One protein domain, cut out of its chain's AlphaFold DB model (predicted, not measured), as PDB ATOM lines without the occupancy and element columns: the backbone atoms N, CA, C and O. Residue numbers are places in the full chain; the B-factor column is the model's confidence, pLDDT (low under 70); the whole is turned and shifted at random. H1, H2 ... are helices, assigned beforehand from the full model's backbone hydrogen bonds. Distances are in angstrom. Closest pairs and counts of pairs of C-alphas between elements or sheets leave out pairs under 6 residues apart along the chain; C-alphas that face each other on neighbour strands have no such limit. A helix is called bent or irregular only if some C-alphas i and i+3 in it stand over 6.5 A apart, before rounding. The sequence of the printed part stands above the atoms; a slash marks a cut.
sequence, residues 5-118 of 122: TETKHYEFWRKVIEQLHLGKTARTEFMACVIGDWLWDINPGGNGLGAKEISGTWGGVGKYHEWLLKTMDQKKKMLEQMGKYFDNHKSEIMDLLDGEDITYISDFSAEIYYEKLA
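What this domain is: This is residues 5 to 118 of the 122 residues of an uncharacterized protein of Lactobacillus reuteri (UniProt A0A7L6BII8). H2 forms the core, with H1 and H6 on opposite sides of it and H4b crossing it; bent H4 leads through H4a to H3 at one end, with H5 at the other. The printed part has 114 residues with six named helices, H1 to H6, and no named strand: all helix, compact, radius of gyration of the C-alphas 14.5 A, spans 41 by 24 by 23 A.

How they stand to each other: H1, residues 5 to 22, and H2, residues 26 to 40, form a hairpin; their closest C-alphas, Ile 17 and Ala 32, are 4.8 A apart. H3, residues 51 to 58, and H4, residues 61 to 88, touch only at the corner, closest C-alphas Trp 58 and Tyr 64, 5.6 A. By its hydrogen bonds H4 was assigned as one helix, but it is bent, C-alphas 73 and 76 lying 8.1 A apart; arms H4a, 61 to 73, and H4b, 76 to 88, are about perpendicular at 80 degrees. H2 touches H4b, closest C-alphas Met 31 and Met 82, 6.1 A. H5, residues 90 to 96, touches no helix. H6, residues 102 to 118, irregular with C-alphas 107 and 110 7.6 A apart, touches H2, closest C-alphas Val 34 and Ser 109, 5.0 A. Every O i to N i+4 pair is within hydrogen-bond range in H2, H3, H4b and H5, but 13 of 14 in H1, 8 of 9 in H4a and 7 of 13 in H6.

Where its parts are: H1 runs 26.5 A from C-alpha 5 at (197.874, 183.922, 146.509); H6 runs 22.5 A to C-alpha 118 at (198.779, 173.254, 165.719).

The domain as a whole: The printed part has no cut and no long link; pLDDT is under 70 at residues 41 to 58 and 98 to 100.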
ATOM      1  N   THR A   5     198.254 185.253 146.016       77.31
ATOM      2  CA  THR A   5     197.874 183.922 146.509       77.31
ATOM      3  C   THR A   5     197.509 183.961 147.989       77.31
ATOM      4  O   THR A   5     196.470 183.429 148.374       77.31
ATOM      5  N   GLU A   6     198.305 184.646 148.808       74.94
ATOM      6  CA  GLU A   6     198.051 184.763 150.247       74.94
ATOM      7  C   GLU A   6     196.777 185.564 150.524       74.94
ATOM      8  O   GLU A   6     195.959 185.147 151.338       74.94
ATOM      9  N   THR A   7     196.543 186.651 149.780       78.44
ATOM     10  CA  THR A   7     195.290 187.415 149.870       78.44
ATOM     11  C   THR A   7     194.078 186.540 149.550       78.44
ATOM     12  O   THR A   7     193.096 186.559 150.283       78.44
ATOM     13  N   LYS A   8     194.133 185.723 148.488       81.94
ATOM     14  CA  LYS A   8     193.034 184.800 148.147       81.94
ATOM     15  C   LYS A   8     192.774 183.772 149.246       81.94
ATOM     16  O   LYS A   8     191.623 183.400 149.463       81.94
ATOM     17  N   HIS A   9     193.824 183.303 149.912       81.06
ATOM     18  CA  HIS A   9     193.707 182.315 150.979       81.06
ATOM     19  C   HIS A   9     193.143 182.904 152.268       81.06
ATOM     20  O   HIS A   9     192.236 182.328 152.863       81.06
ATOM     21  N   TYR A  10     193.618 184.087 152.650       80.44
ATOM     22  CA  TYR A  10     193.052 184.850 153.756       80.44
ATOM     23  C   TYR A  10     191.553 185.107 153.530       80.44
ATOM     24  O   TYR A  10     190.722 184.800 154.380       80.44
ATOM     25  N   GLU A  11     191.190 185.577 152.334       84.56
ATOM     26  CA  GLU A  11     189.796 185.816 151.946       84.56
ATOM     27  C   GLU A  11     188.938 184.546 151.943       84.56
ATOM     28  O   GLU A  11     187.754 184.596 152.277       84.56
ATOM     29  N   PHE A  12     189.508 183.395 151.574       88.62
ATOM     30  CA  PHE A  12     188.809 182.117 151.667       88.62
ATOM     31  C   PHE A  12     188.429 181.803 153.118       88.62
ATOM     32  O   PHE A  12     187.262 181.531 153.396       88.62
ATOM     33  N   TRP A  13     189.387 181.865 154.043       87.81
ATOM     34  CA  TRP A  13     189.126 181.533 155.443       87.81
ATOM     35  C   TRP A  13     188.230 182.547 156.138       87.81
ATOM     36  O   TRP A  13     187.346 182.140 156.887       87.81
ATOM     37  N   ARG A  14     188.359 183.836 155.808       88.06
ATOM     38  CA  ARG A  14     187.419 184.871 156.252       88.06
ATOM     39  C   ARG A  14     185.975 184.511 155.893       88.06
ATOM     40  O   ARG A  14     185.101 184.554 156.751       88.06
ATOM     41  N   LYS A  15     185.726 184.072 154.655       91.62
ATOM     42  CA  LYS A  15     184.391 183.617 154.231       91.62
ATOM     43  C   LYS A  15     183.933 182.356 154.962       91.62
ATOM     44  O   LYS A  15     182.748 182.215 155.231       91.62
ATOM     45  N   VAL A  16     184.842 181.430 155.271       92.06
ATOM     46  CA  VAL A  16     184.510 180.232 156.061       92.06
ATOM     47  C   VAL A  16     184.075 180.618 157.476       92.06
ATOM     48  O   VAL A  16     183.045 180.126 157.923       92.06
ATOM     49  N   ILE A  17     184.800 181.524 158.140       92.19
ATOM     50  CA  ILE A  17     184.425 182.082 159.452       92.19
ATOM     51  C   ILE A  17     183.019 182.689 159.387       92.19
ATOM     52  O   ILE A  17     182.152 182.316 160.173       92.19
ATOM     53  N   GLU A  18     182.760 183.552 158.397       90.94
ATOM     54  CA  GLU A  18     181.443 184.169 158.189       90.94
ATOM     55  C   GLU A  18     180.329 183.112 158.070       90.94
ATOM     56  O   GLU A  18     179.276 183.265 158.683       90.94
ATOM     57  N   GLN A  19     180.556 182.015 157.335       92.38
ATOM     58  CA  GLN A  19     179.584 180.918 157.222       92.38
ATOM     59  C   GLN A  19     179.411 180.129 158.526       92.38
ATOM     60  O   GLN A  19     178.302 179.696 158.835       92.38
ATOM     61  N   LEU A  20     180.480 179.923 159.296       91.12
ATOM     62  CA  LEU A  20     180.426 179.182 160.557       91.12
ATOM     63  C   LEU A  20     179.640 179.943 161.633       91.12
ATOM     64  O   LEU A  20     178.804 179.332 162.304       91.12
ATOM     65  N   HIS A  21     179.800 181.264 161.733       87.31
ATOM     66  CA  HIS A  21     179.001 182.087 162.651       87.31
ATOM     67  C   HIS A  21     177.490 182.024 162.351       87.31
ATOM     68  O   HIS A  21     176.667 182.128 163.262       87.31
ATOM     69  N   LEU A  22     177.086 181.776 161.095       85.12
ATOM     70  CA  LEU A  22     175.671 181.562 160.752       85.12
ATOM     71  C   LEU A  22     175.097 180.280 161.370       85.12
ATOM     72  O   LEU A  22     173.886 180.198 161.573       85.12
ATOM     73  N   GLY A  23     175.944 179.293 161.673       79.25
ATOM     74  CA  GLY A  23     175.541 178.031 162.286       79.25
ATOM     75  C   GLY A  23     175.019 178.181 163.717       79.25
ATOM     76  O   GLY A  23     174.202 177.365 164.135       79.25
ATOM     77  N   LYS A  24     175.443 179.228 164.447       81.31
ATOM     78  CA  LYS A  24     174.998 179.564 165.817       81.31
ATOM     79  C   LYS A  24     175.006 178.385 166.799       81.31
ATOM     80  O   LYS A  24     174.113 178.243 167.632       81.31
ATOM     81  N   THR A  25     176.013 177.521 166.702       88.06
ATOM     82  CA  THR A  25     176.263 176.450 167.676       88.06
ATOM     83  C   THR A  25     177.622 176.657 168.323       88.06
ATOM     84  O   THR A  25     178.530 177.154 167.665       88.06
ATOM     85  N   ALA A  26     177.805 176.181 169.558       87.50
ATOM     86  CA  ALA A  26     179.116 176.188 170.211       87.50
ATOM     87  C   ALA A  26     180.197 175.514 169.347       87.50
ATOM     88  O   ALA A  26     181.326 175.974 169.285       87.50
ATOM     89  N   ARG A  27     179.834 174.467 168.592       90.81
ATOM     90  CA  ARG A  27     180.754 173.786 167.673       90.81
ATOM     91  C   ARG A  27     181.208 174.680 166.524       90.81
ATOM     92  O   ARG A  27     182.390 174.720 166.202       90.81
ATOM     93  N   THR A  28     180.267 175.338 165.854       91.81
ATOM     94  CA  THR A  28     180.586 176.196 164.706       91.81
ATOM     95  C   THR A  28     181.283 177.473 165.146       91.81
ATOM     96  O   THR A  28     182.203 177.904 164.464       91.81
ATOM     97  N   GLU A  29     180.898 178.020 166.298       90.50
ATOM     98  CA  GLU A  29     181.554 179.175 166.907       90.50
ATOM     99  C   GLU A  29     182.986 178.834 167.330       90.50
ATOM    100  O   GLU A  29     183.914 179.522 166.934       90.50
ATOM    101  N   PHE A  30     183.201 177.684 167.979       91.06
ATOM    102  CA  PHE A  30     184.538 177.156 168.275       91.06
ATOM    103  C   PHE A  30     185.417 177.070 167.036       91.06
ATOM    104  O   PHE A  30     186.538 177.574 167.021       91.06
ATOM    105  N   MET A  31     184.901 176.469 165.966       92.44
ATOM    106  CA  MET A  31     185.645 176.385 164.716       92.44
ATOM    107  C   MET A  31     185.933 177.775 164.130       92.44
ATOM    108  O   MET A  31     187.024 177.990 163.608       92.44
ATOM    109  N   ALA A  32     184.986 178.714 164.213       91.88
ATOM    110  CA  ALA A  32     185.154 180.076 163.718       91.88
ATOM    111  C   ALA A  32     186.232 180.838 164.502       91.88
ATOM    112  O   ALA A  32     187.131 181.395 163.877       91.88
ATOM    113  N   CYS A  33     186.198 180.798 165.837       90.12
ATOM    114  CA  CYS A  33     187.176 181.450 166.708       90.12
ATOM    115  C   CYS A  33     188.577 180.857 166.537       90.12
ATOM    116  O   CYS A  33     189.531 181.605 166.362       90.12
ATOM    117  N   VAL A  34     188.708 179.526 166.455       89.38
ATOM    118  CA  VAL A  34     190.007 178.874 166.202       89.38
ATOM    119  C   VAL A  34     190.604 179.313 164.861       89.38
ATOM    120  O   VAL A  34     191.797 179.592 164.787       89.38
ATOM    121  N   ILE A  35     189.802 179.395 163.792       89.00
ATOM    122  CA  ILE A  35     190.274 179.918 162.496       89.00
ATOM    123  C   ILE A  35     190.547 181.429 162.600       89.00
ATOM    124  O   ILE A  35     191.473 181.926 161.966       89.00
ATOM    125  N   GLY A  36     189.758 182.156 163.388       86.81
ATOM    126  CA  GLY A  36     189.896 183.586 163.643       86.81
ATOM    127  C   GLY A  36     191.232 183.941 164.282       86.81
ATOM    128  O   GLY A  36     191.970 184.723 163.694       86.81
ATOM    129  N   ASP A  37     191.580 183.325 165.411       82.50
ATOM    130  CA  ASP A  37     192.864 183.533 166.100       82.50
ATOM    131  C   ASP A  37     194.033 183.134 165.219       82.50
ATOM    132  O   ASP A  37     195.018 183.859 165.068       82.50
ATOM    133  N   TRP A  38     193.853 182.003 164.544       80.81
ATOM    134  CA  TRP A  38     194.785 181.525 163.556       80.81
ATOM    135  C   TRP A  38     195.049 182.561 162.453       80.81
ATOM    136  O   TRP A  38     196.196 182.770 162.087       80.81
ATOM    137  N   LEU A  39     194.030 183.257 161.937       79.00
ATOM    138  CA  LEU A  39     194.206 184.344 160.967       79.00
ATOM    139  C   LEU A  39     194.672 185.664 161.599       79.00
ATOM    140  O   LEU A  39     195.361 186.438 160.930       79.00
ATOM    141  N   TRP A  40     194.275 185.955 162.839       73.81
ATOM    142  CA  TRP A  40     194.556 187.204 163.546       73.81
ATOM    143  C   TRP A  40     196.048 187.381 163.797       73.81
ATOM    144  O   TRP A  40     196.610 188.412 163.419       73.81
ATOM    145  N   ASP A  41     196.704 186.343 164.313       64.62
ATOM    146  CA  ASP A  41     198.157 186.325 164.539       64.62
ATOM    147  C   ASP A  41     198.968 186.417 163.244       64.62
ATOM    148  O   ASP A  41     200.186 186.605 163.236       64.62
ATOM    149  N   ILE A  42     198.272 186.275 162.124       60.94
ATOM    150  CA  ILE A  42     198.836 186.057 160.809       60.94
ATOM    151  C   ILE A  42     198.565 187.232 159.874       60.94
ATOM    152  O   ILE A  42     199.230 187.357 158.846       60.94
ATOM    153  N   ASN A  43     197.649 188.133 160.233       63.88
ATOM    154  CA  ASN A  43     197.233 189.248 159.399       63.88
ATOM    155  C   ASN A  43     198.369 190.277 159.217       63.88
ATOM    156  O   ASN A  43     198.565 191.146 160.070       63.88
ATOM    157  N   PRO A  44     199.064 190.294 158.066       53.25
ATOM    158  CA  PRO A  44     200.194 191.187 157.837       53.25
ATOM    159  C   PRO A  44     199.763 192.531 157.233       53.25
ATOM    160  O   PRO A  44     200.611 193.326 156.822       53.25
ATOM    161  N   GLY A  45     198.452 192.766 157.096       50.16
ATOM    162  CA  GLY A  45     197.886 193.954 156.459       50.16
ATOM    163  C   GLY A  45     196.918 194.761 157.326       50.16
ATOM    164  O   GLY A  45     196.714 195.930 157.023       50.16
ATOM    165  N   GLY A  46     196.329 194.176 158.375       46.03
ATOM    166  CA  GLY A  46     195.249 194.820 159.138       46.03
ATOM    167  C   GLY A  46     195.642 195.424 160.485       46.03
ATOM    168  O   GLY A  46     195.095 196.459 160.844       46.03
ATOM    169  N   ASN A  47     196.604 194.837 161.206       46.34
ATOM    170  CA  ASN A  47     196.829 195.189 162.619       46.34
ATOM    171  C   ASN A  47     198.198 195.817 162.914       46.34
ATOM    172  O   ASN A  47     198.506 196.111 164.064       46.34
ATOM    173  N   GLY A  48     199.046 196.013 161.899       47.00
ATOM    174  CA  GLY A  48     200.380 196.593 162.097       47.00
ATOM    175  C   GLY A  48     201.372 195.700 162.859       47.00
ATOM    176  O   GLY A  48     202.502 196.135 163.076       47.00
ATOM    177  N   LEU A  49     200.995 194.463 163.210       51.03
ATOM    178  CA  LEU A  49     201.929 193.417 163.629       51.03
ATOM    179  C   LEU A  49     202.756 193.047 162.394       51.03
ATOM    180  O   LEU A  49     202.261 192.500 161.406       51.03
ATOM    181  N   GLY A  50     203.986 193.544 162.373       58.00
ATOM    182  CA  GLY A  50     204.824 193.601 161.192       58.00
ATOM    183  C   GLY A  50     205.525 192.276 160.915       58.00
ATOM    184  O   GLY A  50     205.368 191.267 161.595       58.00
ATOM    185  N   ALA A  51     206.419 192.300 159.928       60.56
ATOM    186  CA  ALA A  51     207.317 191.184 159.619       60.56
ATOM    187  C   ALA A  51     208.135 190.674 160.832       60.56
ATOM    188  O   ALA A  51     208.717 189.590 160.760       60.56
ATOM    189  N   LYS A  52     208.196 191.440 161.930       62.38
ATOM    190  CA  LYS A  52     208.892 191.109 163.176       62.38
ATOM    191  C   LYS A  52     208.179 190.000 163.950       62.38
ATOM    192  O   LYS A  52     208.835 189.040 164.338       62.38
ATOM    193  N   GLU A  53     206.867 190.089 164.114       65.00
ATOM    194  CA  GLU A  53     206.047 189.080 164.787       65.00
ATOM    195  C   GLU A  53     206.022 187.785 163.970       65.00
ATOM    196  O   GLU A  53     206.305 186.714 164.502       65.00
ATOM    197  N   ILE A  54     205.864 187.894 162.646       65.44
ATOM    198  CA  ILE A  54     205.987 186.751 161.725       65.44
ATOM    199  C   ILE A  54     207.355 186.078 161.865       65.44
ATOM    200  O   ILE A  54     207.460 184.851 161.881       65.44
ATOM    201  N   SER A  55     208.423 186.869 161.977       67.62
ATOM    202  CA  SER A  55     209.770 186.322 162.143       67.62
ATOM    203  C   SER A  55     209.981 185.674 163.512       67.62
ATOM    204  O   SER A  55     210.699 184.680 163.584       67.62
ATOM    205  N   GLY A  56     209.350 186.187 164.571       67.88
ATOM    206  CA  GLY A  56     209.403 185.615 165.919       67.88
ATOM    207  C   GLY A  56     208.644 184.294 166.039       67.88
ATOM    208  O   GLY A  56     209.193 183.326 166.557       67.88
ATOM    209  N   THR A  57     207.421 184.232 165.510       69.69
ATOM    210  CA  THR A  57     206.548 183.053 165.625       69.69
ATOM    211  C   THR A  57     206.930 181.948 164.638       69.69
ATOM    212  O   THR A  57     206.973 180.776 165.000       69.69
ATOM    213  N   TRP A  58     207.259 182.305 163.393       67.62
ATOM    214  CA  TRP A  58     207.466 181.331 162.307       67.62
ATOM    215  C   TRP A  58     208.929 181.165 161.890       67.62
ATOM    216  O   TRP A  58     209.253 180.339 161.035       67.62
ATOM    217  N   GLY A  59     209.841 181.948 162.468       72.62
ATOM    218  CA  GLY A  59     211.253 181.941 162.085       72.62
ATOM    219  C   GLY A  59     211.523 182.585 160.721       72.62
ATOM    220  O   GLY A  59     212.563 182.313 160.120       72.62
ATOM    221  N   GLY A  60     210.587 183.399 160.215       74.44
ATOM    222  CA  GLY A  60     210.757 184.243 159.032       74.44
ATOM    223  C   GLY A  60     209.553 184.255 158.086       74.44
ATOM    224  O   GLY A  60     208.754 183.322 158.047       74.44
ATOM    225  N   VAL A  61     209.472 185.301 157.256       74.50
ATOM    226  CA  VAL A  61     208.391 185.498 156.266       74.50
ATOM    227  C   VAL A  61     208.308 184.354 155.241       74.50
ATOM    228  O   VAL A  61     207.215 183.975 154.841       74.50
ATOM    229  N   GLY A  62     209.442 183.765 154.841       75.25
ATOM    230  CA  GLY A  62     209.460 182.632 153.904       75.25
ATOM    231  C   GLY A  62     208.840 181.355 154.483       75.25
ATOM    232  O   GLY A  62     207.993 180.741 153.844       75.25
ATOM    233  N   LYS A  63     209.191 181.002 155.727       77.62
ATOM    234  CA  LYS A  63     208.598 179.853 156.437       77.62
ATOM    235  C   LYS A  63     207.109 180.048 156.679       77.62
ATOM    236  O   LYS A  63     206.327 179.119 156.528       77.62
ATOM    237  N   TYR A  64     206.729 181.276 157.009       74.56
ATOM    238  CA  TYR A  64     205.336 181.677 157.100       74.56
ATOM    239  C   TYR A  64     204.586 181.459 155.773       74.56
ATOM    240  O   TYR A  64     203.512 180.865 155.771       74.56
ATOM    241  N   HIS A  65     205.171 181.849 154.639       75.75
ATOM    242  CA  HIS A  65     204.572 181.629 153.321       75.75
ATOM    243  C   HIS A  65     204.380 180.140 152.996       75.75
ATOM    244  O   HIS A  65     203.292 179.722 152.601       75.75
ATOM    245  N   GLU A  66     205.423 179.328 153.188       79.88
ATOM    246  CA  GLU A  66     205.373 177.874 152.979       79.88
ATOM    247  C   GLU A  66     204.282 177.223 153.825       79.88
ATOM    248  O   GLU A  66     203.497 176.400 153.347       79.88
ATOM    249  N   TRP A  67     204.208 177.628 155.086       78.31
ATOM    250  CA  TRP A  67     203.217 177.128 156.012       78.31
ATOM    251  C   TRP A  67     201.794 177.575 155.611       78.31
ATOM    252  O   TRP A  67     200.892 176.734 155.572       78.31
ATOM    253  N   LEU A  68     201.590 178.831 155.191       75.69
ATOM    254  CA  LEU A  68     200.287 179.327 154.733       75.69
ATOM    255  C   LEU A  68     199.807 178.540 153.503       75.69
ATOM    256  O   LEU A  68     198.650 178.119 153.441       75.69
ATOM    257  N   LEU A  69     200.704 178.272 152.553       78.81
ATOM    258  CA  LEU A  69     200.414 177.429 151.395       78.81
ATOM    259  C   LEU A  69     200.067 175.995 151.806       78.81
ATOM    260  O   LEU A  69     199.083 175.453 151.316       78.81
ATOM    261  N   LYS A  70     200.789 175.390 152.752       79.44
ATOM    262  CA  LYS A  70     200.476 174.034 153.231       79.44
ATOM    263  C   LYS A  70     199.052 173.935 153.793       79.44
ATOM    264  O   LYS A  70     198.342 172.962 153.536       79.44
ATOM    265  N   THR A  71     198.592 174.971 154.491       76.50
ATOM    266  CA  THR A  71     197.219 175.018 155.018       76.50
ATOM    267  C   THR A  71     196.162 175.058 153.900       76.50
ATOM    268  O   THR A  71     195.046 174.572 154.085       76.50
ATOM    269  N   MET A  72     196.496 175.557 152.696       75.56
ATOM    270  CA  MET A  72     195.601 175.490 151.530       75.56
ATOM    271  C   MET A  72     195.300 174.072 151.084       75.56
ATOM    272  O   MET A  72     194.163 173.813 150.678       75.56
ATOM    273  N   ASP A  73     196.301 173.205 151.121       81.69
ATOM    274  CA  ASP A  73     196.179 171.828 150.652       81.69
ATOM    275  C   ASP A  73     195.485 170.951 151.697       81.69
ATOM    276  O   ASP A  73     194.939 169.893 151.386       81.69
ATOM    277  N   GLN A  74     195.444 171.424 152.945       85.25
ATOM    278  CA  GLN A  74     194.915 170.684 154.082       85.25
ATOM    279  C   GLN A  74     193.567 171.210 154.594       85.25
ATOM    280  O   GLN A  74     193.026 170.608 155.515       85.25
ATOM    281  N   LYS A  75     192.956 172.242 153.985       86.00
ATOM    282  CA  LYS A  75     191.697 172.892 154.438       86.00
ATOM    283  C   LYS A  75     190.638 171.927 154.986       86.00
ATOM    284  O   LYS A  75     190.113 172.127 156.076       86.00
ATOM    285  N   LYS A  76     190.334 170.862 154.232       88.19
ATOM    286  CA  LYS A  76     189.350 169.841 154.631       88.19
ATOM    287  C   LYS A  76     189.783 169.101 155.900       88.19
ATOM    288  O   LYS A  76     188.993 168.986 156.830       88.19
ATOM    289  N   LYS A  77     191.037 168.645 155.942       87.19
ATOM    290  CA  LYS A  77     191.637 167.979 157.105       87.19
ATOM    291  C   LYS A  77     191.594 168.897 158.335       87.19
ATOM    292  O   LYS A  77     191.199 168.441 159.401       87.19
ATOM    293  N   MET A  78     191.907 170.185 158.165       87.12
ATOM    294  CA  MET A  78     191.869 171.177 159.247       87.12
ATOM    295  C   MET A  78     190.464 171.294 159.852       87.12
ATOM    296  O   MET A  78     190.297 171.129 161.058       87.12
ATOM    297  N   LEU A  79     189.442 171.501 159.012       89.38
ATOM    298  CA  LEU A  79     188.045 171.595 159.456       89.38
ATOM    299  C   LEU A  79     187.572 170.312 160.153       89.38
ATOM    300  O   LEU A  79     186.898 170.374 161.182       89.38
ATOM    301  N   GLU A  80     187.936 169.144 159.618       90.31
ATOM    302  CA  GLU A  80     187.614 167.850 160.227       90.31
ATOM    303  C   GLU A  80     188.268 167.678 161.602       90.31
ATOM    304  O   GLU A  80     187.636 167.147 162.513       90.31
ATOM    305  N   GLN A  81     189.515 168.116 161.772       88.75
ATOM    306  CA  GLN A  81     190.240 167.988 163.037       88.75
ATOM    307  C   GLN A  81     189.736 168.951 164.105       88.75
ATOM    308  O   GLN A  81     189.542 168.516 165.235       88.75
ATOM    309  N   MET A  82     189.440 170.203 163.747       90.56
ATOM    310  CA  MET A  82     188.792 171.156 164.657       90.56
ATOM    311  C   MET A  82     187.439 170.614 165.131       90.56
ATOM    312  O   MET A  82     187.155 170.597 166.324       90.56
ATOM    313  N   GLY A  83     186.637 170.088 164.199       91.31
ATOM    314  CA  GLY A  83     185.358 169.466 164.518       91.31
ATOM    315  C   GLY A  83     185.500 168.260 165.451       91.31
ATOM    316  O   GLY A  83     184.831 168.205 166.476       91.31
ATOM    317  N   LYS A  84     186.404 167.323 165.134       92.44
ATOM    318  CA  LYS A  84     186.671 166.145 165.978       92.44
ATOM    319  C   LYS A  84     187.170 166.518 167.368       92.44
ATOM    320  O   LYS A  84     186.784 165.870 168.332       92.44
ATOM    321  N   TYR A  85     188.033 167.526 167.469       90.62
ATOM    322  CA  TYR A  85     188.520 168.001 168.757       90.62
ATOM    323  C   TYR A  85     187.366 168.529 169.604       90.62
ATOM    324  O   TYR A  85     187.189 168.064 170.724       90.62
ATOM    325  N   PHE A  86     186.527 169.404 169.039       90.62
ATOM    326  CA  PHE A  86     185.332 169.874 169.734       90.62
ATOM    327  C   PHE A  86     184.450 168.708 170.184       90.62
ATOM    328  O   PHE A  86     184.042 168.655 171.336       90.62
ATOM    329  N   ASP A  87     184.178 167.754 169.293       92.25
ATOM    330  CA  ASP A  87     183.287 166.632 169.590       92.25
ATOM    331  C   ASP A  87     183.849 165.740 170.724       92.25
ATOM    332  O   ASP A  87     183.086 165.281 171.573       92.25
ATOM    333  N   ASN A  88     185.173 165.552 170.789       91.88
ATOM    334  CA  ASN A  88     185.850 164.770 171.834       91.88
ATOM    335  C   ASN A  88     185.980 165.511 173.173       91.88
ATOM    336  O   ASN A  88     185.937 164.874 174.222       91.88
ATOM    337  N   HIS A  89     186.140 166.833 173.135       88.25
ATOM    338  CA  HIS A  89     186.338 167.690 174.309       88.25
ATOM    339  C   HIS A  89     185.086 168.498 174.651       88.25
ATOM    340  O   HIS A  89     185.149 169.486 175.375       88.25
ATOM    341  N   LYS A  90     183.927 168.085 174.128       88.00
ATOM    342  CA  LYS A  90     182.693 168.860 174.223       88.00
ATOM    343  C   LYS A  90     182.345 169.189 175.668       88.00
ATOM    344  O   LYS A  90     181.993 170.323 175.933       88.00
ATOM    345  N   SER A  91     182.430 168.228 176.585       86.94
ATOM    346  CA  SER A  91     182.119 168.483 177.996       86.94
ATOM    347  C   SER A  91     183.053 169.527 178.598       86.94
ATOM    348  O   SER A  91     182.561 170.498 179.139       86.94
ATOM    349  N   GLU A  92     184.367 169.408 178.396       84.94
ATOM    350  CA  GLU A  92     185.355 170.374 178.902       84.94
ATOM    351  C   GLU A  92     185.129 171.779 178.327       84.94
ATOM    352  O   GLU A  92     185.120 172.761 179.060       84.94
ATOM    353  N   ILE A  93     184.887 171.875 177.016       83.19
ATOM    354  CA  ILE A  93     184.618 173.149 176.339       83.19
ATOM    355  C   ILE A  93     183.293 173.748 176.823       83.19
ATOM    356  O   ILE A  93     183.212 174.946 177.049       83.19
ATOM    357  N   MET A  94     182.249 172.935 176.988       83.38
ATOM    358  CA  MET A  94     180.949 173.409 177.470       83.38
ATOM    359  C   MET A  94     180.965 173.753 178.968       83.38
ATOM    360  O   MET A  94     180.223 174.642 179.366       83.38
ATOM    361  N   ASP A  95     181.805 173.090 179.768       81.94
ATOM    362  CA  ASP A  95     182.031 173.400 181.185       81.94
ATOM    363  C   ASP A  95     182.795 174.723 181.334       81.94
ATOM    364  O   ASP A  95     182.449 175.531 182.187       81.94
ATOM    365  N   LEU A  96     183.786 174.991 180.471       74.69
ATOM    366  CA  LEU A  96     184.464 176.295 180.402       74.69
ATOM    367  C   LEU A  96     183.514 177.428 180.017       74.69
ATOM    368  O   LEU A  96     183.719 178.567 180.424       74.69
ATOM    369  N   LEU A  97     182.483 177.108 179.240       73.25
ATOM    370  CA  LEU A  97     181.423 178.051 178.923       73.25
ATOM    371  C   LEU A  97     180.433 178.215 180.083       73.25
ATOM    372  O   LEU A  97     179.643 179.132 180.009       73.25
ATOM    373  N   ASP A  98     180.438 177.364 181.118       64.25
ATOM    374  CA  ASP A  98     179.534 177.384 182.292       64.25
ATOM    375  C   ASP A  98     178.046 177.650 181.956       64.25
ATOM    376  O   ASP A  98     177.306 178.318 182.676       64.25
ATOM    377  N   GLY A  99     177.583 177.164 180.795       58.09
ATOM    378  CA  GLY A  99     176.240 177.461 180.273       58.09
ATOM    379  C   GLY A  99     176.016 178.907 179.791       58.09
ATOM    380  O   GLY A  99     174.895 179.246 179.401       58.09
ATOM    381  N   GLU A 100     177.052 179.739 179.792       58.91
ATOM    382  CA  GLU A 100     177.117 181.078 179.219       58.91
ATOM    383  C   GLU A 100     177.286 181.081 177.691       58.91
ATOM    384  O   GLU A 100     177.440 180.064 177.006       58.91
ATOM    385  N   ASP A 101     177.152 182.295 177.167       70.12
ATOM    386  CA  ASP A 101     177.080 182.665 175.767       70.12
ATOM    387  C   ASP A 101     178.239 182.084 174.942       70.12
ATOM    388  O   ASP A 101     179.406 182.113 175.328       70.12
ATOM    389  N   ILE A 102     177.912 181.609 173.740       72.56
ATOM    390  CA  ILE A 102     178.884 181.110 172.757       72.56
ATOM    391  C   ILE A 102     179.963 182.155 172.424       72.56
ATOM    392  O   ILE A 102     181.008 181.800 171.892       72.56
ATOM    393  N   THR A 103     179.726 183.424 172.756       71.38
ATOM    394  CA  THR A 103     180.670 184.534 172.601       71.38
ATOM    395  C   THR A 103     181.943 184.401 173.442       71.38
ATOM    396  O   THR A 103     182.951 184.971 173.044       71.38
ATOM    397  N   TYR A 104     181.959 183.608 174.521       75.94
ATOM    398  CA  TYR A 104     183.163 183.383 175.344       75.94
ATOM    399  C   TYR A 104     184.150 182.368 174.762       75.94
ATOM    400  O   TYR A 104     185.262 182.211 175.256       75.94
ATOM    401  N   ILE A 105     183.778 181.680 173.684       81.50
ATOM    402  CA  ILE A 105     184.651 180.709 173.015       81.50
ATOM    403  C   ILE A 105     185.967 181.342 172.543       81.50
ATOM    404  O   ILE A 105     187.001 180.669 172.522       81.50
ATOM    405  N   SER A 106     185.942 182.629 172.185       79.50
ATOM    406  CA  SER A 106     187.138 183.369 171.778       79.50
ATOM    407  C   SER A 106     188.194 183.479 172.874       79.50
ATOM    408  O   SER A 106     189.368 183.665 172.567       79.50
ATOM    409  N   ASP A 107     187.809 183.357 174.146       79.38
ATOM    410  CA  ASP A 107     188.718 183.595 175.271       79.38
ATOM    411  C   ASP A 107     189.753 182.477 175.431       79.38
ATOM    412  O   ASP A 107     190.796 182.675 176.053       79.38
ATOM    413  N   PHE A 108     189.494 181.308 174.840       80.62
ATOM    414  CA  PHE A 108     190.360 180.132 174.944       80.62
ATOM    415  C   PHE A 108     190.708 179.492 173.589       80.62
ATOM    416  O   PHE A 108     191.489 178.536 173.537       80.62
ATOM    417  N   SER A 109     190.172 179.990 172.470       84.19
ATOM    418  CA  SER A 109     190.415 179.401 171.146       84.19
ATOM    419  C   SER A 109     191.883 179.464 170.712       84.19
ATOM    420  O   SER A 109     192.376 178.496 170.123       84.19
ATOM    421  N   ALA A 110     192.608 180.527 171.068       79.50
ATOM    422  CA  ALA A 110     194.019 180.689 170.729       79.50
ATOM    423  C   ALA A 110     194.890 179.652 171.453       79.50
ATOM    424  O   ALA A 110     195.742 179.009 170.836       79.50
ATOM    425  N   GLU A 111     194.640 179.430 172.746       81.31
ATOM    426  CA  GLU A 111     195.339 178.418 173.544       81.31
ATOM    427  C   GLU A 111     195.123 177.020 172.957       81.31
ATOM    428  O   GLU A 111     196.078 176.281 172.706       81.31
ATOM    429  N   ILE A 112     193.873 176.675 172.639       83.19
ATOM    430  CA  ILE A 112     193.546 175.382 172.034       83.19
ATOM    431  C   ILE A 112     194.211 175.231 170.664       83.19
ATOM    432  O   ILE A 112     194.749 174.159 170.356       83.19
ATOM    433  N   TYR A 113     194.224 176.289 169.847       80.94
ATOM    434  CA  TYR A 113     194.933 176.275 168.575       80.94
ATOM    435  C   TYR A 113     196.414 175.938 168.776       80.94
ATOM    436  O   TYR A 113     196.892 174.948 168.219       80.94
ATOM    437  N   TYR A 114     197.132 176.708 169.592       75.06
ATOM    438  CA  TYR A 114     198.581 176.573 169.728       75.06
ATOM    439  C   TYR A 114     199.013 175.316 170.475       75.06
ATOM    440  O   TYR A 114     199.958 174.646 170.054       75.06
ATOM    441  N   GLU A 115     198.328 174.969 171.559       79.19
ATOM    442  CA  GLU A 115     198.764 173.874 172.418       79.19
ATOM    443  C   GLU A 115     198.257 172.510 171.967       79.19
ATOM    444  O   GLU A 115     198.908 171.494 172.227       79.19
ATOM    445  N   LYS A 116     197.074 172.457 171.344       79.31
ATOM    446  CA  LYS A 116     196.352 171.192 171.129       79.31
ATOM    447  C   LYS A 116     196.136 170.877 169.652       79.31
ATOM    448  O   LYS A 116     196.102 169.702 169.279       79.31
ATOM    449  N   LEU A 117     196.022 171.893 168.793       77.38
ATOM    450  CA  LEU A 117     195.668 171.701 167.384       77.38
ATOM    451  C   LEU A 117     196.813 171.949 166.401       77.38
ATOM    452  O   LEU A 117     196.874 171.262 165.384       77.38
ATOM    453  N   ALA A 118     197.756 172.844 166.680       72.44
ATOM    454  CA  ALA A 118     198.779 173.254 165.719       72.44
ATOM    455  C   ALA A 118     199.574 172.061 165.151       72.44
ATOM    456  O   ALA A 118     199.802 171.987 163.951       72.44
TER     457      ALA A 118